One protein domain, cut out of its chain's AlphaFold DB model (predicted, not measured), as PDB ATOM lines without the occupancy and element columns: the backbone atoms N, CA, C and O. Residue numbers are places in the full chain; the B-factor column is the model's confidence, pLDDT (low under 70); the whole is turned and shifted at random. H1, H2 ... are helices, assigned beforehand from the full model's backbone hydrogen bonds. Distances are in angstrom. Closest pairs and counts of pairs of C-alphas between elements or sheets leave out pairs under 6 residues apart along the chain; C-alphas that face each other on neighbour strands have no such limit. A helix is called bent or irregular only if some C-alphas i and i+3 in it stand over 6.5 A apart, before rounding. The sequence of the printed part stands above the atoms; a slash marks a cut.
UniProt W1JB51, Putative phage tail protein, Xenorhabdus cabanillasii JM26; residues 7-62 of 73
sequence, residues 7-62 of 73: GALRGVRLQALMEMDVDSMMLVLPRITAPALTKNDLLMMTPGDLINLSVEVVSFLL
ATOM      1  N   GLY A   7       2.412   3.531   2.062       95.50
ATOM      2  CA  GLY A   7       2.796   4.074   3.368       95.50
ATOM      3  C   GLY A   7       2.655   5.598   3.466       95.50
ATOM      4  O   GLY A   7       2.333   6.115   4.534       95.50
ATOM      5  N   ALA A   8       2.831   6.324   2.359       95.25
ATOM      6  CA  ALA A   8       2.634   7.770   2.306       95.25
ATOM      7  C   ALA A   8       1.160   8.162   2.504       95.25
ATOM      8  O   ALA A   8       0.883   9.249   3.005       95.25
ATOM      9  N   LEU A   9       0.224   7.258   2.199       96.56
ATOM     10  CA  LEU A   9      -1.224   7.461   2.320       96.56
ATOM     11  C   LEU A   9      -1.790   6.979   3.668       96.56
ATOM     12  O   LEU A   9      -3.001   6.902   3.855       96.56
ATOM     13  N   ARG A  10      -0.938   6.630   4.638       95.81
ATOM     14  CA  ARG A  10      -1.407   6.169   5.953       95.81
ATOM     15  C   ARG A  10      -2.241   7.241   6.667       95.81
ATOM     16  O   ARG A  10      -1.851   8.413   6.708       95.81
ATOM     17  N   GLY A  11      -3.340   6.826   7.290       95.50
ATOM     18  CA  GLY A  11      -4.197   7.714   8.082       95.50
ATOM     19  C   GLY A  11      -5.062   8.675   7.262       95.50
ATOM     20  O   GLY A  11      -5.606   9.606   7.842       95.50
ATOM     21  N   VAL A  12      -5.194   8.464   5.948       96.56
ATOM     22  CA  VAL A  12      -6.154   9.187   5.102       96.56
ATOM     23  C   VAL A  12      -7.079   8.212   4.383       96.56
ATOM     24  O   VAL A  12      -6.697   7.083   4.063       96.56
ATOM     25  N   ARG A  13      -8.315   8.643   4.127       96.00
ATOM     26  CA  ARG A  13      -9.256   7.896   3.285       96.00
ATOM     27  C   ARG A  13      -8.906   8.167   1.825       96.00
ATOM     28  O   ARG A  13      -8.814   9.324   1.434       96.00
ATOM     29  N   LEU A  14      -8.763   7.123   1.006       94.56
ATOM     30  CA  LEU A  14      -8.442   7.292  -0.419       94.56
ATOM     31  C   LEU A  14      -9.503   8.121  -1.153       94.56
ATOM     32  O   LEU A  14      -9.149   8.987  -1.941       94.56
ATOM     33  N   GLN A  15     -10.782   7.913  -0.828       94.94
ATOM     34  CA  GLN A  15     -11.888   8.699  -1.381       94.94
ATOM     35  C   GLN A  15     -11.728  10.202  -1.105       94.94
ATOM     36  O   GLN A  15     -11.934  11.007  -2.002       94.94
ATOM     37  N   ALA A  16     -11.274  10.581   0.093       96.88
ATOM     38  CA  ALA A  16     -11.065  11.987   0.438       96.88
ATOM     39  C   ALA A  16      -9.943  12.621  -0.404       96.88
ATOM     40  O   ALA A  16     -10.033  13.783  -0.780       96.88
ATOM     41  N   LEU A  17      -8.915  11.850  -0.779       95.12
ATOM     42  CA  LEU A  17      -7.899  12.330  -1.721       95.12
ATOM     43  C   LEU A  17      -8.476  12.526  -3.126       95.12
ATOM     44  O   LEU A  17      -8.144  13.511  -3.775       95.12
ATOM     45  N   MET A  18      -9.345  11.619  -3.584       93.69
ATOM     46  CA  MET A  18     -10.027  11.739  -4.882       93.69
ATOM     47  C   MET A  18     -10.945  12.965  -4.942       93.69
ATOM     48  O   MET A  18     -11.052  13.599  -5.986       93.69
ATOM     49  N   GLU A  19     -11.565  13.311  -3.816       95.00
ATOM     50  CA  GLU A  19     -12.403  14.504  -3.632       95.00
ATOM     51  C   GLU A  19     -11.584  15.776  -3.354       95.00
ATOM     52  O   GLU A  19     -12.159  16.839  -3.139       95.00
ATOM     53  N   MET A  20     -10.248  15.679  -3.377       95.62
ATOM     54  CA  MET A  20      -9.317  16.779  -3.099       95.62
ATOM     55  C   MET A  20      -9.562  17.463  -1.743       95.62
ATOM     56  O   MET A  20      -9.388  18.672  -1.599       95.62
ATOM     57  N   ASP A  21      -9.938  16.679  -0.731       97.06
ATOM     58  CA  ASP A  21     -10.153  17.151   0.635       97.06
ATOM     59  C   ASP A  21      -8.876  17.771   1.221       97.06
ATOM     60  O   ASP A  21      -7.820  17.132   1.286       97.06
ATOM     61  N   VAL A  22      -8.983  19.024   1.667       95.88
ATOM     62  CA  VAL A  22      -7.840  19.850   2.078       95.88
ATOM     63  C   VAL A  22      -7.082  19.227   3.249       95.88
ATOM     64  O   VAL A  22      -5.858  19.106   3.189       95.88
ATOM     65  N   ASP A  23      -7.783  18.773   4.288       95.81
ATOM     66  CA  ASP A  23      -7.151  18.180   5.471       95.81
ATOM     67  C   ASP A  23      -6.403  16.888   5.117       95.81
ATOM     68  O   ASP A  23      -5.267  16.660   5.551       95.81
ATOM     69  N   SER A  24      -7.000  16.059   4.260       97.00
ATOM     70  CA  SER A  24      -6.362  14.845   3.751       97.00
ATOM     71  C   SER A  24      -5.124  15.158   2.902       97.00
ATOM     72  O   SER A  24      -4.091  14.496   3.058       97.00
ATOM     73  N   MET A  25      -5.178  16.192   2.056       96.38
ATOM     74  CA  MET A  25      -4.023  16.656   1.278       96.38
ATOM     75  C   MET A  25      -2.904  17.164   2.188       96.38
ATOM     76  O   MET A  25      -1.746  16.781   2.003       96.38
ATOM     77  N   MET A  26      -3.229  17.929   3.234       95.81
ATOM     78  CA  MET A  26      -2.237  18.434   4.189       95.81
ATOM     79  C   MET A  26      -1.492  17.319   4.936       95.81
ATOM     80  O   MET A  26      -0.340  17.501   5.331       95.81
ATOM     81  N   LEU A  27      -2.103  16.144   5.103       95.81
ATOM     82  CA  LEU A  27      -1.434  14.983   5.693       95.81
ATOM     83  C   LEU A  27      -0.484  14.278   4.717       95.81
ATOM     84  O   LEU A  27       0.523  13.707   5.153       95.81
ATOM     85  N   VAL A  28      -0.800  14.285   3.420       96.88
ATOM     86  CA  VAL A  28      -0.062  13.543   2.388       96.88
ATOM     87  C   VAL A  28       1.053  14.379   1.762       96.88
ATOM     88  O   VAL A  28       2.168  13.872   1.626       96.88
ATOM     89  N   LEU A  29       0.794  15.645   1.426       96.56
ATOM     90  CA  LEU A  29       1.728  16.524   0.713       96.56
ATOM     91  C   LEU A  29       3.124  16.605   1.361       96.56
ATOM     92  O   LEU A  29       4.106  16.415   0.636       96.56
ATOM     93  N   PRO A  30       3.277  16.747   2.695       96.56
ATOM     94  CA  PRO A  30       4.591  16.744   3.348       96.56
ATOM     95  C   PRO A  30       5.408  15.464   3.116       96.56
ATOM     96  O   PRO A  30       6.633  15.477   3.170       96.56
ATOM     97  N   ARG A  31       4.743  14.328   2.864       96.06
ATOM     98  CA  ARG A  31       5.383  13.006   2.732       96.06
ATOM     99  C   ARG A  31       5.923  12.753   1.324       96.06
ATOM    100  O   ARG A  31       6.748  11.857   1.133       96.06
ATOM    101  N   ILE A  32       5.436  13.508   0.342       95.62
ATOM    102  CA  ILE A  32       5.715  13.296  -1.085       95.62
ATOM    103  C   ILE A  32       6.271  14.534  -1.798       95.62
ATOM    104  O   ILE A  32       6.480  14.521  -3.014       95.62
ATOM    105  N   THR A  33       6.567  15.589  -1.048       95.31
ATOM    106  CA  THR A  33       7.284  16.781  -1.513       95.31
ATOM    107  C   THR A  33       8.751  16.731  -1.074       95.31
ATOM    108  O   THR A  33       9.116  16.011  -0.145       95.31
ATOM    109  N   ALA A  34       9.618  17.421  -1.816       92.12
ATOM    110  CA  ALA A  34      11.044  17.542  -1.518       92.12
ATOM    111  C   ALA A  34      11.506  18.962  -1.914       92.12
ATOM    112  O   ALA A  34      11.515  19.248  -3.112       92.12
ATOM    113  N   PRO A  35      11.860  19.843  -0.954       92.88
ATOM    114  CA  PRO A  35      11.804  19.625   0.497       92.88
ATOM    115  C   PRO A  35      10.379  19.317   0.988       92.88
ATOM    116  O   PRO A  35       9.400  19.634   0.316       92.88
ATOM    117  N   ALA A  36      10.275  18.630   2.129       95.31
ATOM    118  CA  ALA A  36       8.983  18.307   2.723       95.31
ATOM    119  C   ALA A  36       8.274  19.604   3.135       95.31
ATOM    120  O   ALA A  36       8.826  20.372   3.922       95.31
ATOM    121  N   LEU A  37       7.065  19.828   2.618       95.75
ATOM    122  CA  LEU A  37       6.247  20.972   3.019       95.75
ATOM    123  C   LEU A  37       5.884  20.872   4.501       95.75
ATOM    124  O   LEU A  37       5.439  19.827   4.979       95.75
ATOM    125  N   THR A  38       6.054  21.964   5.236       95.12
ATOM    126  CA  THR A  38       5.605  22.057   6.624       95.12
ATOM    127  C   THR A  38       4.115  22.378   6.688       95.12
ATOM    128  O   THR A  38       3.497  22.827   5.720       95.12
ATOM    129  N   LYS A  39       3.514  22.195   7.868       91.44
ATOM    130  CA  LYS A  39       2.128  22.617   8.105       91.44
ATOM    131  C   LYS A  39       1.940  24.115   7.841       91.44
ATOM    132  O   LYS A  39       0.905  24.510   7.323       91.44
ATOM    133  N   ASN A  40       2.930  24.937   8.188       94.69
ATOM    134  CA  ASN A  40       2.850  26.379   7.978       94.69
ATOM    135  C   ASN A  40       2.901  26.738   6.486       94.69
ATOM    136  O   ASN A  40       2.115  27.571   6.050       94.69
ATOM    137  N   ASP A  41       3.751  26.060   5.707       94.69
ATOM    138  CA  ASP A  41       3.832  26.271   4.253       94.69
ATOM    139  C   ASP A  41       2.488  25.988   3.579       94.69
ATOM    140  O   ASP A  41       2.056  26.740   2.715       94.69
ATOM    141  N   LEU A  42       1.799  24.927   4.014       94.38
ATOM    142  CA  LEU A  42       0.489  24.535   3.489       94.38
ATOM    143  C   LEU A  42      -0.638  25.486   3.907       94.38
ATOM    144  O   LEU A  42      -1.541  25.733   3.118       94.38
ATOM    145  N   LEU A  43      -0.597  26.022   5.130       93.44
ATOM    146  CA  LEU A  43      -1.604  26.976   5.615       93.44
ATOM    147  C   LEU A  43      -1.481  28.353   4.952       93.44
ATOM    148  O   LEU A  43      -2.481  29.048   4.806       93.44
ATOM    149  N   MET A  44      -0.264  28.741   4.570       95.75
ATOM    150  CA  MET A  44       0.021  30.007   3.885       95.75
ATOM    151  C   MET A  44       0.018  29.867   2.355       95.75
ATOM    152  O   MET A  44       0.255  30.844   1.644       95.75
ATOM    153  N   MET A  45      -0.227  28.659   1.841       96.00
ATOM    154  CA  MET A  45      -0.252  28.362   0.414       96.00
ATOM    155  C   MET A  45      -1.453  29.018  -0.263       96.00
ATOM    156  O   MET A  45      -2.552  29.073   0.291       96.00
ATOM    157  N   THR A  46      -1.265  29.480  -1.499       97.19
ATOM    158  CA  THR A  46      -2.387  29.999  -2.280       97.19
ATOM    159  C   THR A  46      -3.344  28.861  -2.668       97.19
ATOM    160  O   THR A  46      -2.902  27.732  -2.902       97.19
ATOM    161  N   PRO A  47      -4.657  29.121  -2.805       95.38
ATOM    162  CA  PRO A  47      -5.597  28.088  -3.236       95.38
ATOM    163  C   PRO A  47      -5.243  27.476  -4.598       95.38
ATOM    164  O   PRO A  47      -5.436  26.281  -4.798       95.38
ATOM    165  N   GLY A  48      -4.694  28.272  -5.524       96.81
ATOM    166  CA  GLY A  48      -4.278  27.793  -6.844       96.81
ATOM    167  C   GLY A  48      -3.150  26.764  -6.765       96.81
ATOM    168  O   GLY A  48      -3.241  25.703  -7.382       96.81
ATOM    169  N   ASP A  49      -2.130  27.028  -5.946       95.50
ATOM    170  CA  ASP A  49      -1.023  26.088  -5.741       95.50
ATOM    171  C   ASP A  49      -1.498  24.797  -5.066       95.50
ATOM    172  O   ASP A  49      -1.096  23.701  -5.465       95.50
ATOM    173  N   LEU A  50      -2.406  24.907  -4.089       95.94
ATOM    174  CA  LEU A  50      -2.987  23.743  -3.423       95.94
ATOM    175  C   LEU A  50      -3.788  22.874  -4.401       95.94
ATOM    176  O   LEU A  50      -3.660  21.648  -4.369       95.94
ATOM    177  N   ILE A  51      -4.578  23.487  -5.288       96.25
ATOM    178  CA  ILE A  51      -5.304  22.768  -6.343       96.25
ATOM    179  C   ILE A  51      -4.326  22.072  -7.291       96.25
ATOM    180  O   ILE A  51      -4.493  20.881  -7.547       96.25
ATOM    181  N   ASN A  52      -3.273  22.754  -7.747       95.19
ATOM    182  CA  ASN A  52      -2.270  22.162  -8.639       95.19
ATOM    183  C   ASN A  52      -1.605  20.926  -8.013       95.19
ATOM    184  O   ASN A  52      -1.525  19.869  -8.644       95.19
ATOM    185  N   LEU A  53      -1.200  21.022  -6.744       95.56
ATOM    186  CA  LEU A  53      -0.642  19.888  -6.009       95.56
ATOM    187  C   LEU A  53      -1.665  18.759  -5.829       95.56
ATOM    188  O   LEU A  53      -1.321  17.586  -5.973       95.56
ATOM    189  N   SER A  54      -2.924  19.095  -5.544       95.00
ATOM    190  CA  SER A  54      -4.008  18.121  -5.361       95.00
ATOM    191  C   SER A  54      -4.307  17.349  -6.646       95.00
ATOM    192  O   SER A  54      -4.453  16.125  -6.609       95.00
ATOM    193  N   VAL A  55      -4.319  18.030  -7.794       94.69
ATOM    194  CA  VAL A  55      -4.456  17.406  -9.118       94.69
ATOM    195  C   VAL A  55      -3.311  16.425  -9.373       94.69
ATOM    196  O   VAL A  55      -3.558  15.300  -9.817       94.69
ATOM    197  N   GLU A  56      -2.071  16.795  -9.042       94.06
ATOM    198  CA  GLU A  56      -0.917  15.906  -9.201       94.06
ATOM    199  C   GLU A  56      -1.035  14.655  -8.300       94.06
ATOM    200  O   GLU A  56      -0.819  13.533  -8.774       94.06
ATOM    201  N   VAL A  57      -1.479  14.808  -7.039       94.62
ATOM    202  CA  VAL A  57      -1.783  13.674  -6.136       94.62
ATOM    203  C   VAL A  57      -2.810  12.737  -6.760       94.62
ATOM    204  O   VAL A  57      -2.550  11.536  -6.873       94.62
ATOM    205  N   VAL A  58      -3.970  13.267  -7.159       93.94
ATOM    206  CA  VAL A  58      -5.072  12.468  -7.716       93.94
ATOM    207  C   VAL A  58      -4.621  11.756  -8.985       93.94
ATOM    208  O   VAL A  58      -4.844  10.552  -9.131       93.94
ATOM    209  N   SER A  59      -3.883  12.450  -9.854       92.00
ATOM    210  CA  SER A  59      -3.311  11.858 -11.061       92.00
ATOM    211  C   SER A  59      -2.437  10.644 -10.744       92.00
ATOM    212  O   SER A  59      -2.500   9.646 -11.463       92.00
ATOM    213  N   PHE A  60      -1.656  10.635  -9.658       91.56
ATOM    214  CA  PHE A  60      -0.880   9.446  -9.282       91.56
ATOM    215  C   PHE A  60      -1.732   8.233  -8.892       91.56
ATOM    216  O   PHE A  60      -1.269   7.105  -9.107       91.56
ATOM    217  N   LEU A  61      -2.926   8.463  -8.340       89.88
ATOM    218  CA  LEU A  61      -3.839   7.426  -7.853       89.88
ATOM    219  C   LEU A  61      -4.724   6.841  -8.961       89.88
ATOM    220  O   LEU A  61      -5.192   5.710  -8.834       89.88
ATOM    221  N   LEU A  62      -4.915   7.568 -10.064       88.19
ATOM    222  CA  LEU A  62      -5.727   7.103 -11.184       88.19
ATOM    223  C   LEU A  62      -5.076   5.924 -11.942       88.19
ATOM    224  O   LEU A  62      -3.872   5.959 -12.247       88.19
TER     225      LEU A  62
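Overview. This is residues 7 to 62 of the 73 residues of the protein "Putative phage tail protein" of Xenorhabdus cabanillasii JM26 (UniProt W1JB51). One long helix, H4, makes one side of this small domain, and three shorter helices, H1, H2 and H3, follow each other in an arc on its other side. H2 lies between H1 and H3 and crosses H4 steeply without clearly touching it, while H1 packs on residues 54 to 58 of H4. The printed part has 56 residues with four named helices, H1, H2, H3 and H4 in chain order, and no named strand; the class is all helix. It is compact, with a radius of gyration of the C-alphas of 10.3 A and spans of 26 by 22 by 17 A.

Along the chain. H1 holds residues 14 to 18, beginning at C-alpha 14 (-8.442, 7.292, -0.419), and is 6.5 A long. H2, residues 22 to 32, is 15.4 A long and only just irregular: C-alphas 27 and 30 are 6.7 A apart. H3, residues 39 to 43, measures 6.3 A. H4, residues 47 to 61, runs 21.2 A to C-alpha 61 (-3.839, 7.426, -7.853).

Arrangement. H1 and H2 only just touch, only at the corner, with 3 pairs of C-alphas within 8 A; the closest C-alphas, of Leu 17 and Ser 24, are 6.2 A apart. H1 touches H4, whose residues 54 to 58 alone take part; the closest C-alphas are those of Met 18 and Val 58, 5.8 A. H2 and H3 only just touch, with 3 pairs of C-alphas within 8 A, the closest being Met 26 and Leu 42 at 6.7 A. H2 and H4 are close but not clearly touching, at a steep tilt of 67 degrees, only just short of about perpendicular, the same way; the closest C-alphas, of Met 25 and Ser 54, are 6.8 A apart. H1 and H3 are apart. In H1, H3 and H4 every O i to N i+4 pair is within hydrogen-bond range; in H2, 4 of 7 are.

Size, cuts and confidence. The farthest C-alphas, of Asn 40 and Leu 62, are 28.5 A apart. Residues 44 to 49, of which 47 to 49 belong to H4, stand free. The printed part has no cut and no long link. Its mean pLDDT is 95.0, and no printed residue is under 70.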